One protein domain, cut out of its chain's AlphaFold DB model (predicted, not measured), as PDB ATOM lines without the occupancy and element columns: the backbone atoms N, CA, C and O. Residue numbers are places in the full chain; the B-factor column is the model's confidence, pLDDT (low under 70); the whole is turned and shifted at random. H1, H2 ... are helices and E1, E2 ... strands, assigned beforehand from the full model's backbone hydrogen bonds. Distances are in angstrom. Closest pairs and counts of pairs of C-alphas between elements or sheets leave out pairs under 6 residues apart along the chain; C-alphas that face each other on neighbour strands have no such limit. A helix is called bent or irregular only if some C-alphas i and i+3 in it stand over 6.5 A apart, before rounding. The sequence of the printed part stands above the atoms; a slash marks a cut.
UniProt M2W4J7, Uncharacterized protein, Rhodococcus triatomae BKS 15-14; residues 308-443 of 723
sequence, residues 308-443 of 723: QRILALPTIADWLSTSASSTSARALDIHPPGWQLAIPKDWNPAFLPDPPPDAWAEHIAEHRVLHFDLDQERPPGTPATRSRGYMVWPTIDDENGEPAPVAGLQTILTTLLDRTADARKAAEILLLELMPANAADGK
ATOM      1  N   GLN A 308      -6.334 -88.409 -25.223       90.56
ATOM      2  CA  GLN A 308      -4.919 -88.545 -25.583       90.56
ATOM      3  C   GLN A 308      -4.517 -87.587 -26.715       90.56
ATOM      4  O   GLN A 308      -3.461 -86.961 -26.648       90.56
ATOM      5  N   ARG A 309      -5.378 -87.429 -27.729       89.69
ATOM      6  CA  ARG A 309      -5.160 -86.535 -28.871       89.69
ATOM      7  C   ARG A 309      -5.114 -85.056 -28.483       89.69
ATOM      8  O   ARG A 309      -4.275 -84.330 -29.006       89.69
ATOM      9  N   ILE A 310      -5.974 -84.621 -27.560       86.56
ATOM     10  CA  ILE A 310      -5.977 -83.243 -27.039       86.56
ATOM     11  C   ILE A 310      -4.634 -82.912 -26.372       86.56
ATOM     12  O   ILE A 310      -4.108 -81.827 -26.594       86.56
ATOM     13  N   LEU A 311      -4.042 -83.850 -25.622       87.06
ATOM     14  CA  LEU A 311      -2.716 -83.661 -25.010       87.06
ATOM     15  C   LEU A 311      -1.563 -83.726 -26.014       87.06
ATOM     16  O   LEU A 311      -0.522 -83.126 -25.777       87.06
ATOM     17  N   ALA A 312      -1.734 -84.452 -27.120       89.62
ATOM     18  CA  ALA A 312      -0.702 -84.593 -28.138       89.62
ATOM     19  C   ALA A 312      -0.460 -83.281 -28.913       89.62
ATOM     20  O   ALA A 312       0.683 -82.973 -29.238       89.62
ATOM     21  N   LEU A 313      -1.497 -82.473 -29.168       89.12
ATOM     22  CA  LEU A 313      -1.370 -81.239 -29.962       89.12
ATOM     23  C   LEU A 313      -0.444 -80.167 -29.334       89.12
ATOM     24  O   LEU A 313       0.417 -79.668 -30.061       89.12
ATOM     25  N   PRO A 314      -0.523 -79.832 -28.026       89.12
ATOM     26  CA  PRO A 314       0.459 -78.973 -27.352       89.12
ATOM     27  C   PRO A 314       1.917 -79.411 -27.511       89.12
ATOM     28  O   PRO A 314       2.798 -78.564 -27.653       89.12
ATOM     29  N   THR A 315       2.182 -80.725 -27.556       90.06
ATOM     30  CA  THR A 315       3.563 -81.230 -27.665       90.06
ATOM     31  C   THR A 315       4.251 -80.808 -28.963       90.06
ATOM     32  O   THR A 315       5.476 -80.735 -28.986       90.06
ATOM     33  N   ILE A 316       3.491 -80.455 -30.009       91.94
ATOM     34  CA  ILE A 316       4.032 -79.898 -31.254       91.94
ATOM     35  C   ILE A 316       4.643 -78.517 -30.996       91.94
ATOM     36  O   ILE A 316       5.773 -78.274 -31.405       91.94
ATOM     37  N   ALA A 317       3.935 -77.621 -30.301       92.06
ATOM     38  CA  ALA A 317       4.425 -76.274 -30.005       92.06
ATOM     39  C   ALA A 317       5.596 -76.303 -29.007       92.06
ATOM     40  O   ALA A 317       6.598 -75.616 -29.213       92.06
ATOM     41  N   ASP A 318       5.522 -77.165 -27.985       89.69
ATOM     42  CA  ASP A 318       6.646 -77.437 -27.081       89.69
ATOM     43  C   ASP A 318       7.879 -77.919 -27.862       89.69
ATOM     44  O   ASP A 318       8.954 -77.325 -27.751       89.69
ATOM     45  N   TRP A 319       7.729 -78.948 -28.701       91.75
ATOM     46  CA  TRP A 319       8.810 -79.492 -29.521       91.75
ATOM     47  C   TRP A 319       9.397 -78.450 -30.478       91.75
ATOM     48  O   TRP A 319      10.617 -78.255 -30.473       91.75
ATOM     49  N   LEU A 320       8.554 -77.720 -31.217       92.50
ATOM     50  CA  LEU A 320       8.970 -76.603 -32.066       92.50
ATOM     51  C   LEU A 320       9.796 -75.594 -31.261       92.50
ATOM     52  O   LEU A 320      10.907 -75.273 -31.680       92.50
ATOM     53  N   SER A 321       9.348 -75.187 -30.069       90.75
ATOM     54  CA  SER A 321      10.106 -74.263 -29.215       90.75
ATOM     55  C   SER A 321      11.477 -74.825 -28.800       90.75
ATOM     56  O   SER A 321      12.481 -74.111 -28.834       90.75
ATOM     57  N   THR A 322      11.572 -76.127 -28.498       87.88
ATOM     58  CA  THR A 322      12.857 -76.775 -28.170       87.88
ATOM     59  C   THR A 322      13.775 -76.961 -29.381       87.88
ATOM     60  O   THR A 322      14.995 -77.013 -29.211       87.88
ATOM     61  N   SER A 323      13.227 -77.012 -30.602       87.19
ATOM     62  CA  SER A 323      13.994 -77.188 -31.846       87.19
ATOM     63  C   SER A 323      14.921 -76.008 -32.171       87.19
ATOM     64  O   SER A 323      15.944 -76.199 -32.832       87.19
ATOM     65  N   ALA A 324      14.618 -74.818 -31.631       80.88
ATOM     66  CA  ALA A 324      15.460 -73.620 -31.705       80.88
ATOM     67  C   ALA A 324      16.875 -73.863 -31.157       80.88
ATOM     68  O   ALA A 324      17.873 -73.353 -31.664       80.88
ATOM     69  N   SER A 325      16.966 -74.672 -30.099       72.06
ATOM     70  CA  SER A 325      18.239 -75.119 -29.552       72.06
ATOM     71  C   SER A 325      18.758 -76.249 -30.437       72.06
ATOM     72  O   SER A 325      18.410 -77.402 -30.218       72.06
ATOM     73  N   SER A 326      19.598 -75.902 -31.419       58.94
ATOM     74  CA  SER A 326      20.135 -76.720 -32.535       58.94
ATOM     75  C   SER A 326      20.606 -78.171 -32.246       58.94
ATOM     76  O   SER A 326      20.969 -78.884 -33.179       58.94
ATOM     77  N   THR A 327      20.643 -78.616 -30.990       65.25
ATOM     78  CA  THR A 327      20.932 -79.997 -30.560       65.25
ATOM     79  C   THR A 327      19.688 -80.891 -30.415       65.25
ATOM     80  O   THR A 327      19.835 -82.101 -30.255       65.25
ATOM     81  N   SER A 328      18.479 -80.325 -30.466       68.06
ATOM     82  CA  SER A 328      17.207 -81.048 -30.324       68.06
ATOM     83  C   SER A 328      16.846 -81.892 -31.555       68.06
ATOM     84  O   SER A 328      17.270 -81.613 -32.678       68.06
ATOM     85  N   ALA A 329      16.013 -82.919 -31.360       78.31
ATOM     86  CA  ALA A 329      15.523 -83.763 -32.449       78.31
ATOM     87  C   ALA A 329      14.648 -82.964 -33.435       78.31
ATOM     88  O   ALA A 329      13.655 -82.354 -33.042       78.31
ATOM     89  N   ARG A 330      14.988 -83.011 -34.730       87.31
ATOM     90  CA  ARG A 330      14.217 -82.404 -35.838       87.31
ATOM     91  C   ARG A 330      13.030 -83.262 -36.308       87.31
ATOM     92  O   ARG A 330      12.355 -82.866 -37.252       87.31
ATOM     93  N   ALA A 331      12.758 -84.387 -35.640       90.50
ATOM     94  CA  ALA A 331      11.585 -85.233 -35.856       90.50
ATOM     95  C   ALA A 331      10.843 -85.499 -34.531       90.50
ATOM     96  O   ALA A 331      11.485 -85.585 -33.481       90.50
ATOM     97  N   LEU A 332       9.515 -85.640 -34.595       90.12
ATOM     98  CA  LEU A 332       8.621 -85.945 -33.473       90.12
ATOM     99  C   LEU A 332       7.594 -87.005 -33.884       90.12
ATOM    100  O   LEU A 332       6.867 -86.815 -34.855       90.12
ATOM    101  N   ASP A 333       7.479 -88.073 -33.097       89.62
ATOM    102  CA  ASP A 333       6.422 -89.074 -33.251       89.62
ATOM    103  C   ASP A 333       5.205 -88.678 -32.391       89.62
ATOM    104  O   ASP A 333       5.254 -88.732 -31.160       89.62
ATOM    105  N   ILE A 334       4.104 -88.257 -33.024       87.06
ATOM    106  CA  ILE A 334       2.893 -87.792 -32.334       87.06
ATOM    107  C   ILE A 334       1.873 -88.923 -32.143       87.06
ATOM    108  O   ILE A 334       1.232 -89.372 -33.095       87.06
ATOM    109  N   HIS A 335       1.668 -89.354 -30.894       83.44
ATOM    110  CA  HIS A 335       0.704 -90.398 -30.525       83.44
ATOM    111  C   HIS A 335      -0.439 -89.873 -29.629       83.44
ATOM    112  O   HIS A 335      -0.168 -89.288 -28.579       83.44
ATOM    113  N   PRO A 336      -1.716 -90.164 -29.954       82.56
ATOM    114  CA  PRO A 336      -2.213 -90.653 -31.240       82.56
ATOM    115  C   PRO A 336      -2.138 -89.564 -32.331       82.56
ATOM    116  O   PRO A 336      -2.145 -88.370 -32.011       82.56
ATOM    117  N   PRO A 337      -2.142 -89.951 -33.620       82.69
ATOM    118  CA  PRO A 337      -2.335 -91.312 -34.140       82.69
ATOM    119  C   PRO A 337      -1.076 -92.193 -34.200       82.69
ATOM    120  O   PRO A 337      -1.204 -93.409 -34.206       82.69
ATOM    121  N   GLY A 338       0.123 -91.617 -34.194       83.44
ATOM    122  CA  GLY A 338       1.381 -92.304 -34.510       83.44
ATOM    123  C   GLY A 338       1.961 -91.867 -35.847       83.44
ATOM    124  O   GLY A 338       2.378 -92.698 -36.649       83.44
ATOM    125  N   TRP A 339       1.920 -90.563 -36.115       87.00
ATOM    126  CA  TRP A 339       2.565 -89.975 -37.285       87.00
ATOM    127  C   TRP A 339       3.923 -89.407 -36.905       87.00
ATOM    128  O   TRP A 339       4.102 -88.937 -35.783       87.00
ATOM    129  N   GLN A 340       4.848 -89.419 -37.857       88.31
ATOM    130  CA  GLN A 340       6.108 -88.707 -37.735       88.31
ATOM    131  C   GLN A 340       5.959 -87.315 -38.355       88.31
ATOM    132  O   GLN A 340       5.446 -87.160 -39.466       88.31
ATOM    133  N   LEU A 341       6.379 -86.307 -37.598       90.81
ATOM    134  CA  LEU A 341       6.479 -84.915 -38.016       90.81
ATOM    135  C   LEU A 341       7.959 -84.568 -38.165       90.81
ATOM    136  O   LEU A 341       8.741 -84.924 -37.283       90.81
ATOM    137  N   ALA A 342       8.346 -83.844 -39.215       90.50
ATOM    138  CA  ALA A 342       9.740 -83.460 -39.446       90.50
ATOM    139  C   ALA A 342       9.878 -81.975 -39.800       90.50
ATOM    140  O   ALA A 342       9.216 -81.475 -40.705       90.50
ATOM    141  N   ILE A 343      10.751 -81.261 -39.083       90.94
ATOM    142  CA  ILE A 343      11.014 -79.833 -39.319       90.94
ATOM    143  C   ILE A 343      12.046 -79.707 -40.447       90.94
ATOM    144  O   ILE A 343      13.164 -80.214 -40.283       90.94
ATOM    145  N   PRO A 344      11.745 -78.978 -41.540       90.31
ATOM    146  CA  PRO A 344      12.721 -78.674 -42.580       90.31
ATOM    147  C   PRO A 344      13.990 -78.059 -41.992       90.31
ATOM    148  O   PRO A 344      13.936 -77.275 -41.044       90.31
ATOM    149  N   LYS A 345      15.146 -78.425 -42.546       86.06
ATOM    150  CA  LYS A 345      16.463 -78.112 -41.973       86.06
ATOM    151  C   LYS A 345      16.663 -76.620 -41.682       86.06
ATOM    152  O   LYS A 345      17.217 -76.280 -40.641       86.06
ATOM    153  N   ASP A 346      16.209 -75.768 -42.593       89.00
ATOM    154  CA  ASP A 346      16.471 -74.329 -42.559       89.00
ATOM    155  C   ASP A 346      15.320 -73.537 -41.903       89.00
ATOM    156  O   ASP A 346      15.402 -72.322 -41.766       89.00
ATOM    157  N   TRP A 347      14.241 -74.214 -41.476       92.75
ATOM    158  CA  TRP A 347      13.128 -73.586 -40.760       92.75
ATOM    159  C   TRP A 347      13.390 -73.593 -39.255       92.75
ATOM    160  O   TRP A 347      13.663 -74.638 -38.664       92.75
ATOM    161  N   ASN A 348      13.235 -72.440 -38.623       92.50
ATOM    162  CA  ASN A 348      13.422 -72.217 -37.196       92.50
ATOM    163  C   ASN A 348      12.152 -71.572 -36.602       92.50
ATOM    164  O   ASN A 348      11.340 -71.008 -37.342       92.50
ATOM    165  N   PRO A 349      11.922 -71.668 -35.284       94.25
ATOM    166  CA  PRO A 349      10.981 -70.801 -34.579       94.25
ATOM    167  C   PRO A 349      11.645 -69.460 -34.227       94.25
ATOM    168  O   PRO A 349      12.835 -69.419 -33.908       94.25
ATOM    169  N   ALA A 350      10.863 -68.385 -34.183       94.12
ATOM    170  CA  ALA A 350      11.290 -67.104 -33.627       94.12
ATOM    171  C   ALA A 350      10.443 -66.740 -32.400       94.12
ATOM    172  O   ALA A 350       9.230 -66.950 -32.382       94.12
ATOM    173  N   PHE A 351      11.085 -66.191 -31.368       93.50
ATOM    174  CA  PHE A 351      10.438 -65.817 -30.107       93.50
ATOM    175  C   PHE A 351      10.238 -64.305 -30.040       93.50
ATOM    176  O   PHE A 351      11.169 -63.543 -30.308       93.50
ATOM    177  N   LEU A 352       9.034 -63.873 -29.669       90.69
ATOM    178  CA  LEU A 352       8.634 -62.467 -29.654       90.69
ATOM    179  C   LEU A 352       8.332 -61.976 -28.226       90.69
ATOM    180  O   LEU A 352       7.817 -62.741 -27.403       90.69
ATOM    181  N   PRO A 353       8.617 -60.695 -27.917       86.62
ATOM    182  CA  PRO A 353       8.159 -60.060 -26.684       86.62
ATOM    183  C   PRO A 353       6.633 -59.852 -26.686       86.62
ATOM    184  O   PRO A 353       5.993 -59.904 -27.734       86.62
ATOM    185  N   ASP A 354       6.067 -59.565 -25.509       81.50
ATOM    186  CA  ASP A 354       4.684 -59.089 -25.358       81.50
ATOM    187  C   ASP A 354       4.648 -57.546 -25.291       81.50
ATOM    188  O   ASP A 354       5.309 -56.978 -24.410       81.50
ATOM    189  N   PRO A 355       3.893 -56.839 -26.157       83.12
ATOM    190  CA  PRO A 355       3.211 -57.333 -27.358       83.12
ATOM    191  C   PRO A 355       4.192 -57.570 -28.525       83.12
ATOM    192  O   PRO A 355       5.282 -56.985 -28.537       83.12
ATOM    193  N   PRO A 356       3.810 -58.367 -29.544       86.38
ATOM    194  CA  PRO A 356       4.643 -58.580 -30.723       86.38
ATOM    195  C   PRO A 356       4.901 -57.251 -31.465       86.38
ATOM    196  O   PRO A 356       3.979 -56.439 -31.588       86.38
ATOM    197  N   PRO A 357       6.118 -57.016 -31.999       91.50
ATOM    198  CA  PRO A 357       6.426 -55.812 -32.773       91.50
ATOM    199  C   PRO A 357       5.514 -55.651 -33.999       91.50
ATOM    200  O   PRO A 357       5.150 -56.648 -34.620       91.50
ATOM    201  N   ASP A 358       5.220 -54.409 -34.404       90.69
ATOM    202  CA  ASP A 358       4.261 -54.088 -35.481       90.69
ATOM    203  C   ASP A 358       4.470 -54.906 -36.775       90.69
ATOM    204  O   ASP A 358       3.508 -55.404 -37.356       90.69
ATOM    205  N   ALA A 359       5.726 -55.109 -37.194       91.56
ATOM    206  CA  ALA A 359       6.066 -55.908 -38.378       91.56
ATOM    207  C   ALA A 359       5.649 -57.389 -38.245       91.56
ATOM    208  O   ALA A 359       5.142 -57.993 -39.190       91.56
ATOM    209  N   TRP A 360       5.802 -57.970 -37.052       94.56
ATOM    210  CA  TRP A 360       5.341 -59.328 -36.765       94.56
ATOM    211  C   TRP A 360       3.826 -59.399 -36.604       94.56
ATOM    212  O   TRP A 360       3.221 -60.362 -37.069       94.56
ATOM    213  N   ALA A 361       3.199 -58.376 -36.020       93.56
ATOM    214  CA  ALA A 361       1.742 -58.289 -35.943       93.56
ATOM    215  C   ALA A 361       1.096 -58.291 -37.346       93.56
ATOM    216  O   ALA A 361       0.097 -58.980 -37.553       93.56
ATOM    217  N   GLU A 362       1.700 -57.605 -38.325       94.81
ATOM    218  CA  GLU A 362       1.293 -57.669 -39.736       94.81
ATOM    219  C   GLU A 362       1.471 -59.085 -40.318       94.81
ATOM    220  O   GLU A 362       0.537 -59.633 -40.900       94.81
ATOM    221  N   HIS A 363       2.622 -59.732 -40.106       96.06
ATOM    222  CA  HIS A 363       2.871 -61.097 -40.597       96.06
ATOM    223  C   HIS A 363       1.928 -62.156 -40.003       96.06
ATOM    224  O   HIS A 363       1.527 -63.081 -40.717       96.06
ATOM    225  N   ILE A 364       1.545 -62.015 -38.731       95.31
ATOM    226  CA  ILE A 364       0.553 -62.871 -38.065       95.31
ATOM    227  C   ILE A 364      -0.843 -62.609 -38.651       95.31
ATOM    228  O   ILE A 364      -1.525 -63.551 -39.052       95.31
ATOM    229  N   ALA A 365      -1.255 -61.340 -38.763       94.12
ATOM    230  CA  ALA A 365      -2.565 -60.958 -39.302       94.12
ATOM    231  C   ALA A 365      -2.758 -61.355 -40.778       94.12
ATOM    232  O   ALA A 365      -3.879 -61.619 -41.210       94.12
ATOM    233  N   GLU A 366      -1.671 -61.419 -41.547       94.81
ATOM    234  CA  GLU A 366      -1.661 -61.883 -42.933       94.81
ATOM    235  C   GLU A 366      -1.471 -63.405 -43.092       94.81
ATOM    236  O   GLU A 366      -1.359 -63.880 -44.225       94.81
ATOM    237  N   HIS A 367      -1.414 -64.172 -41.995       95.50
ATOM    238  CA  HIS A 367      -1.153 -65.620 -41.985       95.50
ATOM    239  C   HIS A 367       0.141 -66.024 -42.727       95.50
ATOM    240  O   HIS A 367       0.191 -67.055 -43.402       95.50
ATOM    241  N   ARG A 368       1.207 -65.216 -42.627       95.31
ATOM    242  CA  ARG A 368       2.546 -65.580 -43.141       95.31
ATOM    243  C   ARG A 368       3.303 -66.521 -42.202       95.31
ATOM    244  O   ARG A 368       4.213 -67.210 -42.644       95.31
ATOM    245  N   VAL A 369       2.909 -66.544 -40.930       96.69
ATOM    246  CA  VAL A 369       3.398 -67.438 -39.876       96.69
ATOM    247  C   VAL A 369       2.220 -67.925 -39.034       96.69
ATOM    248  O   VAL A 369       1.190 -67.256 -38.946       96.69
ATOM    249  N   LEU A 370       2.380 -69.084 -38.403       96.50
ATOM    250  CA  LEU A 370       1.569 -69.506 -37.268       96.50
ATOM    251  C   LEU A 370       2.064 -68.781 -36.011       96.50
ATOM    252  O   LEU A 370       3.253 -68.485 -35.885       96.50
ATOM    253  N   HIS A 371       1.146 -68.502 -35.091       94.88
ATOM    254  CA  HIS A 371       1.409 -67.817 -33.830       94.88
ATOM    255  C   HIS A 371       0.967 -68.707 -32.673       94.88
ATOM    256  O   HIS A 371      -0.183 -69.151 -32.658       94.88
ATOM    257  N   PHE A 372       1.874 -68.932 -31.727       93.75
ATOM    258  CA  PHE A 372       1.682 -69.797 -30.572       93.75
ATOM    259  C   PHE A 372       1.875 -69.002 -29.281       93.75
ATOM    260  O   PHE A 372       2.866 -68.280 -29.129       93.75
ATOM    261  N   ASP A 373       0.945 -69.161 -28.344       90.81
ATOM    262  CA  ASP A 373       1.064 -68.630 -26.984       90.81
ATOM    263  C   ASP A 373       1.545 -69.767 -26.078       90.81
ATOM    264  O   ASP A 373       0.770 -70.629 -25.658       90.81
ATOM    265  N   LEU A 374       2.849 -69.789 -25.792       86.06
ATOM    266  CA  LEU A 374       3.498 -70.891 -25.075       86.06
ATOM    267  C   LEU A 374       3.155 -70.941 -23.572       86.06
ATOM    268  O   LEU A 374       3.615 -71.840 -22.857       86.06
ATOM    269  N   ASP A 375       2.365 -69.987 -23.075       80.69
ATOM    270  CA  ASP A 375       1.853 -69.985 -21.710       80.69
ATOM    271  C   ASP A 375       0.368 -70.397 -21.656       80.69
ATOM    272  O   ASP A 375      -0.012 -71.097 -20.715       80.69
ATOM    273  N   GLN A 376      -0.444 -70.086 -22.678       76.06
ATOM    274  CA  GLN A 376      -1.807 -70.629 -22.835       76.06
ATOM    275  C   GLN A 376      -1.845 -72.069 -23.367       76.06
ATOM    276  O   GLN A 376      -2.765 -72.815 -23.040       76.06
ATOM    277  N   GLU A 377      -0.875 -72.484 -24.183       70.69
ATOM    278  CA  GLU A 377      -0.899 -73.804 -24.832       70.69
ATOM    279  C   GLU A 377      -0.479 -74.966 -23.924       70.69
ATOM    280  O   GLU A 377      -0.620 -76.127 -24.317       70.69
ATOM    281  N   ARG A 378      -0.004 -74.690 -22.704       68.56
ATOM    282  CA  ARG A 378       0.417 -75.741 -21.770       68.56
ATOM    283  C   ARG A 378      -0.765 -76.630 -21.366       68.56
ATOM    284  O   ARG A 378      -1.841 -76.116 -21.057       68.56
ATOM    285  N   PRO A 379      -0.565 -77.957 -21.250       62.09
ATOM    286  CA  PRO A 379      -1.553 -78.833 -20.633       62.09
ATOM    287  C   PRO A 379      -1.934 -78.334 -19.225       62.09
ATOM    288  O   PRO A 379      -1.033 -77.996 -18.441       62.09
ATOM    289  N   PRO A 380      -3.235 -78.306 -18.869       53.03
ATOM    290  CA  PRO A 380      -3.683 -77.902 -17.540       53.03
ATOM    291  C   PRO A 380      -2.969 -78.695 -16.440       53.03
ATOM    292  O   PRO A 380      -2.948 -79.922 -16.474       53.03
ATOM    293  N   GLY A 381      -2.394 -77.994 -15.459       54.31
ATOM    294  CA  GLY A 381      -1.634 -78.603 -14.358       54.31
ATOM    295  C   GLY A 381      -0.110 -78.629 -14.541       54.31
ATOM    296  O   GLY A 381       0.589 -79.025 -13.614       54.31
ATOM    297  N   THR A 382       0.424 -78.164 -15.676       57.28
ATOM    298  CA  THR A 382       1.881 -78.013 -15.867       57.28
ATOM    299  C   THR A 382       2.379 -76.719 -15.196       57.28
ATOM    300  O   THR A 382       1.850 -75.647 -15.504       57.28
ATOM    301  N   PRO A 383       3.380 -76.749 -14.292       54.62
ATOM    302  CA  PRO A 383       3.838 -75.555 -13.584       54.62
ATOM    303  C   PRO A 383       4.504 -74.523 -14.512       54.62
ATOM    304  O   PRO A 383       5.223 -74.841 -15.464       54.62
ATOM    305  N   ALA A 384       4.292 -73.241 -14.204       55.31
ATOM    306  CA  ALA A 384       4.824 -72.113 -14.966       55.31
ATOM    307  C   ALA A 384       6.329 -71.899 -14.696       55.31
ATOM    308  O   ALA A 384       6.737 -71.004 -13.957       55.31
ATOM    309  N   THR A 385       7.175 -72.722 -15.318       48.81
ATOM    310  CA  THR A 385       8.651 -72.724 -15.221       48.81
ATOM    311  C   THR A 385       9.339 -71.538 -15.931       48.81
ATOM    312  O   THR A 385      10.358 -71.704 -16.600       48.81
ATOM    313  N   ARG A 386       8.821 -70.318 -15.699       61.47
ATOM    314  CA  ARG A 386       8.966 -69.051 -16.456       61.47
ATOM    315  C   ARG A 386       7.992 -68.950 -17.631       61.47
ATOM    316  O   ARG A 386       7.689 -69.954 -18.274       61.47
ATOM    317  N   SER A 387       7.536 -67.721 -17.886       67.69
ATOM    318  CA  SER A 387       6.828 -67.361 -19.117       67.69
ATOM    319  C   SER A 387       7.742 -67.639 -20.304       67.69
ATOM    320  O   SER A 387       8.915 -67.248 -20.280       67.69
ATOM    321  N   ARG A 388       7.229 -68.361 -21.301       72.50
ATOM    322  CA  ARG A 388       7.960 -68.642 -22.547       72.50
ATOM    323  C   ARG A 388       7.676 -67.607 -23.641       72.50
ATOM    324  O   ARG A 388       8.375 -67.611 -24.651       72.50
ATOM    325  N   GLY A 389       6.725 -66.701 -23.406       85.94
ATOM    326  CA  GLY A 389       6.325 -65.666 -24.355       85.94
ATOM    327  C   GLY A 389       5.626 -66.242 -25.586       85.94
ATOM    328  O   GLY A 389       5.102 -67.358 -25.560       85.94
ATOM    329  N   TYR A 390       5.641 -65.474 -26.673       91.25
ATOM    330  CA  TYR A 390       5.036 -65.882 -27.938       91.25
ATOM    331  C   TYR A 390       6.082 -66.458 -28.881       91.25
ATOM    332  O   TYR A 390       7.220 -65.984 -28.944       91.25
ATOM    333  N   MET A 391       5.671 -67.452 -29.660       94.38
ATOM    334  CA  MET A 391       6.475 -68.036 -30.724       94.38
ATOM    335  C   MET A 391       5.762 -67.857 -32.060       94.38
ATOM    336  O   MET A 391       4.565 -68.121 -32.177       94.38
ATOM    337  N   VAL A 392       6.510 -67.452 -33.082       96.19
ATOM    338  CA  VAL A 392       6.066 -67.499 -34.476       96.19
ATOM    339  C   VAL A 392       6.873 -68.531 -35.247       96.19
ATOM    340  O   VAL A 392       8.080 -68.679 -35.051       96.19
ATOM    341  N   TRP A 393       6.189 -69.282 -36.104       96.06
ATOM    342  CA  TRP A 393       6.789 -70.358 -36.887       96.06
ATOM    343  C   TRP A 393       5.925 -70.650 -38.129       96.06
ATOM    344  O   TRP A 393       4.703 -70.559 -38.040       96.06
ATOM    345  N   PRO A 394       6.491 -71.026 -39.285       95.50
ATOM    346  CA  PRO A 394       7.917 -71.170 -39.558       95.50
ATOM    347  C   PRO A 394       8.575 -69.855 -39.973       95.50
ATOM    348  O   PRO A 394       8.000 -69.050 -40.709       95.50
ATOM    349  N   THR A 395       9.820 -69.676 -39.545       95.56
ATOM    350  CA  THR A 395      10.707 -68.607 -40.012       95.56
ATOM    351  C   THR A 395      11.997 -69.201 -40.572       95.56
ATOM    352  O   THR A 395      12.371 -70.320 -40.230       95.56
ATOM    353  N   ILE A 396      12.678 -68.453 -41.428       94.81
ATOM    354  CA  ILE A 396      14.055 -68.694 -41.877       94.81
ATOM    355  C   ILE A 396      14.904 -67.497 -41.450       94.81
ATOM    356  O   ILE A 396      14.369 -66.400 -41.297       94.81
ATOM    357  N   ASP A 397      16.204 -67.691 -41.269       94.00
ATOM    358  CA  ASP A 397      17.115 -66.584 -40.970       94.00
ATOM    359  C   ASP A 397      17.472 -65.860 -42.285       94.00
ATOM    360  O   ASP A 397      17.771 -66.507 -43.293       94.00
ATOM    361  N   ASP A 398      17.392 -64.527 -42.305       92.69
ATOM    362  CA  ASP A 398      17.707 -63.708 -43.482       92.69
ATOM    363  C   ASP A 398      19.229 -63.515 -43.684       92.69
ATOM    364  O   ASP A 398      20.057 -64.068 -42.957       92.69
ATOM    365  N   GLU A 399      19.633 -62.703 -44.671       92.81
ATOM    366  CA  GLU A 399      21.054 -62.398 -44.935       92.81
ATOM    367  C   GLU A 399      21.788 -61.744 -43.742       92.81
ATOM    368  O   GLU A 399      23.021 -61.765 -43.689       92.81
ATOM    369  N   ASN A 400      21.052 -61.173 -42.783       93.00
ATOM    370  CA  ASN A 400      21.566 -60.546 -41.566       93.00
ATOM    371  C   ASN A 400      21.524 -61.492 -40.349       93.00
ATOM    372  O   ASN A 400      22.071 -61.147 -39.300       93.00
ATOM    373  N   GLY A 401      20.902 -62.668 -40.479       90.38
ATOM    374  CA  GLY A 401      20.604 -63.576 -39.371       90.38
ATOM    375  C   GLY A 401      19.362 -63.186 -38.562       90.38
ATOM    376  O   GLY A 401      19.186 -63.687 -37.453       90.38
ATOM    377  N   GLU A 402      18.517 -62.292 -39.082       92.81
ATOM    378  CA  GLU A 402      17.241 -61.918 -38.467       92.81
ATOM    379  C   GLU A 402      16.124 -62.853 -38.970       92.81
ATOM    380  O   GLU A 402      16.079 -63.177 -40.160       92.81
ATOM    381  N   PRO A 403      15.192 -63.296 -38.108       94.75
ATOM    382  CA  PRO A 403      14.129 -64.201 -38.523       94.75
ATOM    383  C   PRO A 403      13.137 -63.511 -39.471       94.75
ATOM    384  O   PRO A 403      12.623 -62.430 -39.185       94.75
ATOM    385  N   ALA A 404      12.796 -64.183 -40.567       95.75
ATOM    386  CA  ALA A 404      11.810 -63.752 -41.554       95.75
ATOM    387  C   ALA A 404      10.807 -64.884 -41.863       95.75
ATOM    388  O   ALA A 404      11.175 -66.061 -41.816       95.75
ATOM    389  N   PRO A 405       9.536 -64.587 -42.202       96.25
ATOM    390  CA  PRO A 405       8.589 -65.610 -42.646       96.25
ATOM    391  C   PRO A 405       9.085 -66.356 -43.891       96.25
ATOM    392  O   PRO A 405       9.590 -65.735 -44.830       96.25
ATOM    393  N   VAL A 406       8.868 -67.671 -43.949       93.69
ATOM    394  CA  VAL A 406       9.217 -68.468 -45.137       93.69
ATOM    395  C   VAL A 406       8.382 -68.012 -46.340       93.69
ATOM    396  O   VAL A 406       7.147 -68.002 -46.304       93.69
ATOM    397  N   ALA A 407       9.058 -67.633 -47.426       90.56
ATOM    398  CA  ALA A 407       8.411 -67.171 -48.649       90.56
ATOM    399  C   ALA A 407       7.459 -68.238 -49.230       90.56
ATOM    400  O   ALA A 407       7.700 -69.431 -49.109       90.56
ATOM    401  N   GLY A 408       6.355 -67.816 -49.856       87.38
ATOM    402  CA  GLY A 408       5.382 -68.715 -50.504       87.38
ATOM    403  C   GLY A 408       4.336 -69.358 -49.575       87.38
ATOM    404  O   GLY A 408       3.192 -69.563 -49.998       87.38
ATOM    405  N   LEU A 409       4.649 -69.583 -48.292       90.31
ATOM    406  CA  LEU A 409       3.771 -70.320 -47.368       90.31
ATOM    407  C   LEU A 409       2.415 -69.677 -47.065       90.31
ATOM    408  O   LEU A 409       1.481 -70.398 -46.715       90.31
ATOM    409  N   GLN A 410       2.267 -68.360 -47.223       93.00
ATOM    410  CA  GLN A 410       1.040 -67.631 -46.875       93.00
ATOM    411  C   GLN A 410      -0.234 -68.277 -47.454       93.00
ATOM    412  O   GLN A 410      -1.265 -68.350 -46.784       93.00
ATOM    413  N   THR A 411      -0.171 -68.793 -48.690       91.06
ATOM    414  CA  THR A 411      -1.323 -69.457 -49.328       91.06
ATOM    415  C   THR A 411      -1.682 -70.780 -48.644       91.06
ATOM    416  O   THR A 411      -2.868 -71.084 -48.499       91.06
ATOM    417  N   ILE A 412      -0.683 -71.551 -48.207       92.06
ATOM    418  CA  ILE A 412      -0.875 -72.803 -47.464       92.06
ATOM    419  C   ILE A 412      -1.436 -72.489 -46.078       92.06
ATOM    420  O   ILE A 412      -2.517 -72.966 -45.746       92.06
ATOM    421  N   LEU A 413      -0.745 -71.645 -45.306       94.62
ATOM    422  CA  LEU A 413      -1.106 -71.326 -43.924       94.62
ATOM    423  C   LEU A 413      -2.505 -70.713 -43.822       94.62
ATOM    424  O   LEU A 413      -3.294 -71.166 -42.998       94.62
ATOM    425  N   THR A 414      -2.865 -69.787 -44.720       94.94
ATOM    426  CA  THR A 414      -4.242 -69.266 -44.813       94.94
ATOM    427  C   THR A 414      -5.247 -70.396 -45.037       94.94
ATOM    428  O   THR A 414      -6.235 -70.491 -44.321       94.94
ATOM    429  N   THR A 415      -4.979 -71.304 -45.984       93.75
ATOM    430  CA  THR A 415      -5.897 -72.411 -46.311       93.75
ATOM    431  C   THR A 415      -6.040 -73.413 -45.159       93.75
ATOM    432  O   THR A 415      -7.131 -73.945 -44.945       93.75
ATOM    433  N   LEU A 416      -4.958 -73.676 -44.418       94.19
ATOM    434  CA  LEU A 416      -4.970 -74.552 -43.247       94.19
ATOM    435  C   LEU A 416      -5.698 -73.894 -42.068       94.19
ATOM    436  O   LEU A 416      -6.557 -74.533 -41.462       94.19
ATOM    437  N   LEU A 417      -5.416 -72.624 -41.761       93.50
ATOM    438  CA  LEU A 417      -6.063 -71.887 -40.671       93.50
ATOM    439  C   LEU A 417      -7.559 -71.663 -40.933       93.50
ATOM    440  O   LEU A 417      -8.364 -71.933 -40.043       93.50
ATOM    441  N   ASP A 418      -7.954 -71.301 -42.159       91.88
ATOM    442  CA  ASP A 418      -9.364 -71.148 -42.564       91.88
ATOM    443  C   ASP A 418     -10.185 -72.438 -42.364       91.88
ATOM    444  O   ASP A 418     -11.406 -72.383 -42.182       91.88
ATOM    445  N   ARG A 419      -9.536 -73.611 -42.422       89.25
ATOM    446  CA  ARG A 419     -10.179 -74.929 -42.286       89.25
ATOM    447  C   ARG A 419     -10.071 -75.542 -40.891       89.25
ATOM    448  O   ARG A 419     -10.986 -76.254 -40.487       89.25
ATOM    449  N   THR A 420      -8.969 -75.312 -40.179       87.81
ATOM    450  CA  THR A 420      -8.687 -75.948 -38.876       87.81
ATOM    451  C   THR A 420      -8.976 -75.049 -37.679       87.81
ATOM    452  O   THR A 420      -9.280 -75.575 -36.609       87.81
ATOM    453  N   ALA A 421      -8.874 -73.724 -37.850       88.56
ATOM    454  CA  ALA A 421      -8.916 -72.698 -36.805       88.56
ATOM    455  C   ALA A 421      -7.926 -72.892 -35.628       88.56
ATOM    456  O   ALA A 421      -8.029 -72.190 -34.627       88.56
ATOM    457  N   ASP A 422      -6.964 -73.815 -35.744       88.88
ATOM    458  CA  ASP A 422      -6.026 -74.200 -34.684       88.88
ATOM    459  C   ASP A 422      -4.611 -74.289 -35.269       88.88
ATOM    460  O   ASP A 422      -4.321 -75.151 -36.107       88.88
ATOM    461  N   ALA A 423      -3.723 -73.400 -34.816       93.06
ATOM    462  CA  ALA A 423      -2.340 -73.323 -35.277       93.06
ATOM    463  C   ALA A 423      -1.573 -74.645 -35.087       93.06
ATOM    464  O   ALA A 423      -0.741 -74.993 -35.920       93.06
ATOM    465  N   ARG A 424      -1.894 -75.433 -34.052       92.44
ATOM    466  CA  ARG A 424      -1.230 -76.717 -33.768       92.44
ATOM    467  C   ARG A 424      -1.609 -77.769 -34.810       92.44
ATOM    468  O   ARG A 424      -0.740 -78.471 -35.317       92.44
ATOM    469  N   LYS A 425      -2.889 -77.823 -35.202       92.56
ATOM    470  CA  LYS A 425      -3.374 -78.701 -36.288       92.56
ATOM    471  C   LYS A 425      -2.813 -78.269 -37.646       92.56
ATOM    472  O   LYS A 425      -2.448 -79.120 -38.451       92.56
ATOM    473  N   ALA A 426      -2.704 -76.961 -37.891       94.56
ATOM    474  CA  ALA A 426      -2.069 -76.434 -39.099       94.56
ATOM    475  C   ALA A 426      -0.571 -76.797 -39.174       94.56
ATOM    476  O   ALA A 426      -0.115 -77.246 -40.224       94.56
ATOM    477  N   ALA A 427       0.173 -76.671 -38.068       94.56
ATOM    478  CA  ALA A 427       1.572 -77.095 -37.988       94.56
ATOM    479  C   ALA A 427       1.730 -78.603 -38.210       94.56
ATOM    480  O   ALA A 427       2.591 -79.017 -38.977       94.56
ATOM    481  N   GLU A 428       0.867 -79.422 -37.607       94.50
ATOM    482  CA  GLU A 428       0.889 -80.873 -37.795       94.50
ATOM    483  C   GLU A 428       0.688 -81.283 -39.258       94.50
ATOM    484  O   GLU A 428       1.439 -82.106 -39.768       94.50
ATOM    485  N   ILE A 429      -0.289 -80.688 -39.955       92.69
ATOM    486  CA  ILE A 429      -0.538 -80.963 -41.381       92.69
ATOM    487  C   ILE A 429       0.641 -80.494 -42.249       92.69
ATOM    488  O   ILE A 429       0.959 -81.143 -43.243       92.69
ATOM    489  N   LEU A 430       1.287 -79.380 -41.886       92.06
ATOM    490  CA  LEU A 430       2.441 -78.840 -42.608       92.06
ATOM    491  C   LEU A 430       3.708 -79.695 -42.438       92.06
ATOM    492  O   LEU A 430       4.480 -79.816 -43.383       92.06
ATOM    493  N   LEU A 431       3.893 -80.285 -41.254       91.00
ATOM    494  CA  LEU A 431       5.065 -81.080 -40.862       91.00
ATOM    495  C   LEU A 431       4.914 -82.588 -41.106       91.00
ATOM    496  O   LEU A 431       5.860 -83.335 -40.860       91.00
ATOM    497  N   LEU A 432       3.736 -83.044 -41.535       88.19
ATOM    498  CA  LEU A 432       3.440 -84.458 -41.748       88.19
ATOM    499  C   LEU A 432       4.305 -85.037 -42.876       88.19
ATOM    500  O   LEU A 432       4.168 -84.635 -44.035       88.19
ATOM    501  N   GLU A 433       5.130 -86.038 -42.561       76.62
ATOM    502  CA  GLU A 433       5.803 -86.827 -43.593       76.62
ATOM    503  C   GLU A 433       4.773 -87.696 -44.338       76.62
ATOM    504  O   GLU A 433       4.135 -88.585 -43.768       76.62
ATOM    505  N   LEU A 434       4.594 -87.438 -45.636       71.94
ATOM    506  CA  LEU A 434       3.717 -88.216 -46.520       71.94
ATOM    507  C   LEU A 434       4.482 -89.363 -47.195       71.94
ATOM    508  O   LEU A 434       3.902 -90.412 -47.502       71.94
ATOM    509  N   MET A 435       5.789 -89.174 -47.398       59.81
ATOM    510  CA  MET A 435       6.733 -90.189 -47.860       59.81
ATOM    511  C   MET A 435       8.063 -90.050 -47.098       59.81
ATOM    512  O   MET A 435       8.546 -88.926 -46.972       59.81
ATOM    513  N   PRO A 436       8.704 -91.150 -46.658       55.56
ATOM    514  CA  PRO A 436      10.023 -91.074 -46.035       55.56
ATOM    515  C   PRO A 436      11.057 -90.572 -47.050       55.56
ATOM    516  O   PRO A 436      11.115 -91.061 -48.182       55.56
ATOM    517  N   ALA A 437      11.906 -89.631 -46.630       50.06
ATOM    518  CA  ALA A 437      12.794 -88.862 -47.510       50.06
ATOM    519  C   ALA A 437      13.817 -89.689 -48.324       50.06
ATOM    520  O   ALA A 437      14.417 -89.172 -49.267       50.06
ATOM    521  N   ASN A 438      14.034 -90.973 -48.005       50.72
ATOM    522  CA  ASN A 438      14.740 -91.892 -48.899       50.72
ATOM    523  C   ASN A 438      14.243 -93.350 -48.808       50.72
ATOM    524  O   ASN A 438      13.732 -93.821 -47.789       50.72
ATOM    525  N   ALA A 439      14.464 -94.100 -49.890       48.31
ATOM    526  CA  ALA A 439      14.022 -95.489 -50.035       48.31
ATOM    527  C   ALA A 439      14.771 -96.511 -49.146       48.31
ATOM    528  O   ALA A 439      14.322 -97.650 -49.021       48.31
ATOM    529  N   ALA A 440      15.906 -96.144 -48.540       47.12
ATOM    530  CA  ALA A 440      16.646 -97.017 -47.625       47.12
ATOM    531  C   ALA A 440      16.087 -96.946 -46.193       47.12
ATOM    532  O   ALA A 440      15.970 -97.978 -45.529       47.12
ATOM    533  N   ASP A 441      15.663 -95.763 -45.746       44.31
ATOM    534  CA  ASP A 441      14.975 -95.592 -44.466       44.31
ATOM    535  C   ASP A 441      13.534 -96.114 -44.529       44.31
ATOM    536  O   ASP A 441      13.099 -96.778 -43.589       44.31
ATOM    537  N   GLY A 442      12.858 -96.011 -45.682       45.03
ATOM    538  CA  GLY A 442      11.616 -96.755 -45.939       45.03
ATOM    539  C   GLY A 442      11.763 -98.281 -45.775       45.03
ATOM    540  O   GLY A 442      10.819 -98.955 -45.368       45.03
ATOM    541  N   LYS A 443      12.964 -98.835 -46.006       41.84
ATOM    542  CA  LYS A 443      13.279-100.250 -45.735       41.84
ATOM    543  C   LYS A 443      13.434-100.541 -44.239       41.84
ATOM    544  O   LYS A 443      12.797-101.462 -43.737       41.84
TER     545      LYS A 443
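Overview. This is residues 308 to 443 of the 723 residues of an uncharacterized protein of Rhodococcus triatomae BKS 15-14 (UniProt M2W4J7). A small, strongly twisted sheet built round the bent strand E5 has H1 across one face and H2 across the opposite face. H4 lies between this sheet and a separate two-strand hairpin, E1 and E2, which packs on H1 and H4; H3 packs on H4, and the tail 437 to 443 sticks out. The 136 printed residues hold four named helices and six strands, in the order H1 E1 E2 E3 H2 E4 E5 E6 H3 H4, of mixed class, helices and strands. The larger sheet is branched and antiparallel, with E3, E4 and E6 each paired to E5. The whole is compact, with a radius of gyration of the C-alphas of 15.1 A and spans of 48 by 40 by 33 A.

Along the chain. H1, residues 308 to 323, begins at C-alpha 308 (-4.919, -88.545, -25.583) and is 22.9 A long; it is neither bent nor irregular, but only just: C-alphas 311 and 314 are 6.1 A apart. E1 is residues 331 to 334, E2 339 to 342 and E3 348 to 352, 13.2 A long. H2 is residues 358 to 365 and E4 370 to 373. E5, residues 390 to 397, is 17.8 A long and bends by 80 degrees at residue 394. E6 is residues 403 to 405. H3, residues 410 to 420, is 15.1 A long, and H4, residues 423 to 431, 12.1 A, ends at C-alpha 431 (5.065, -81.080, -40.862).

Arrangement. E3 lies on one side of E5, N 350 and O 392 being 2.9 A apart. E4 and E6 lie on the other side, with N 372 and O 391 at 2.8 A and N 404 and O 396 at 2.8 A. E4, E5 and E6 form a meander, each strand the antiparallel neighbour of the one before. H1 is on this sheet at a height of 11.9 A and runs across the strands, at 89 degrees to E4 on the local plane. H2 is on the opposite face at a height of 8.8 A, over E5. H4 only grazes the sheet. With residues 313 to 317 alone H1 touches H4, at 71 degrees, only just about perpendicular; the closest C-alphas, of Leu 313 and Arg 424, are 5.9 A apart. H3 and H4 touch at a steep tilt of 57 degrees, opposite ways, closest at the C-alphas of Leu 416 and Ala 426, 5.4 A. In the hairpin E1 and E2, N 332 and O 341 are 2.9 A apart; the closest C-alphas of E2 and H4, of Leu 341 and Leu 431, are 5.0 A apart. Every O i to N i+4 pair is within hydrogen-bond range in H2 and H4, against 8 of 12 in H1 and 6 of 7 in H3.

Size, cuts and confidence. The two C-alphas farthest apart, of Asp 358 and Lys 443, are 48.1 A apart. The printed part has no cut. The link from E4 to E5, 16 residues, is long. The pLDDT is under 70 at residues 326 to 328, 378 to 387 and 435 to 443.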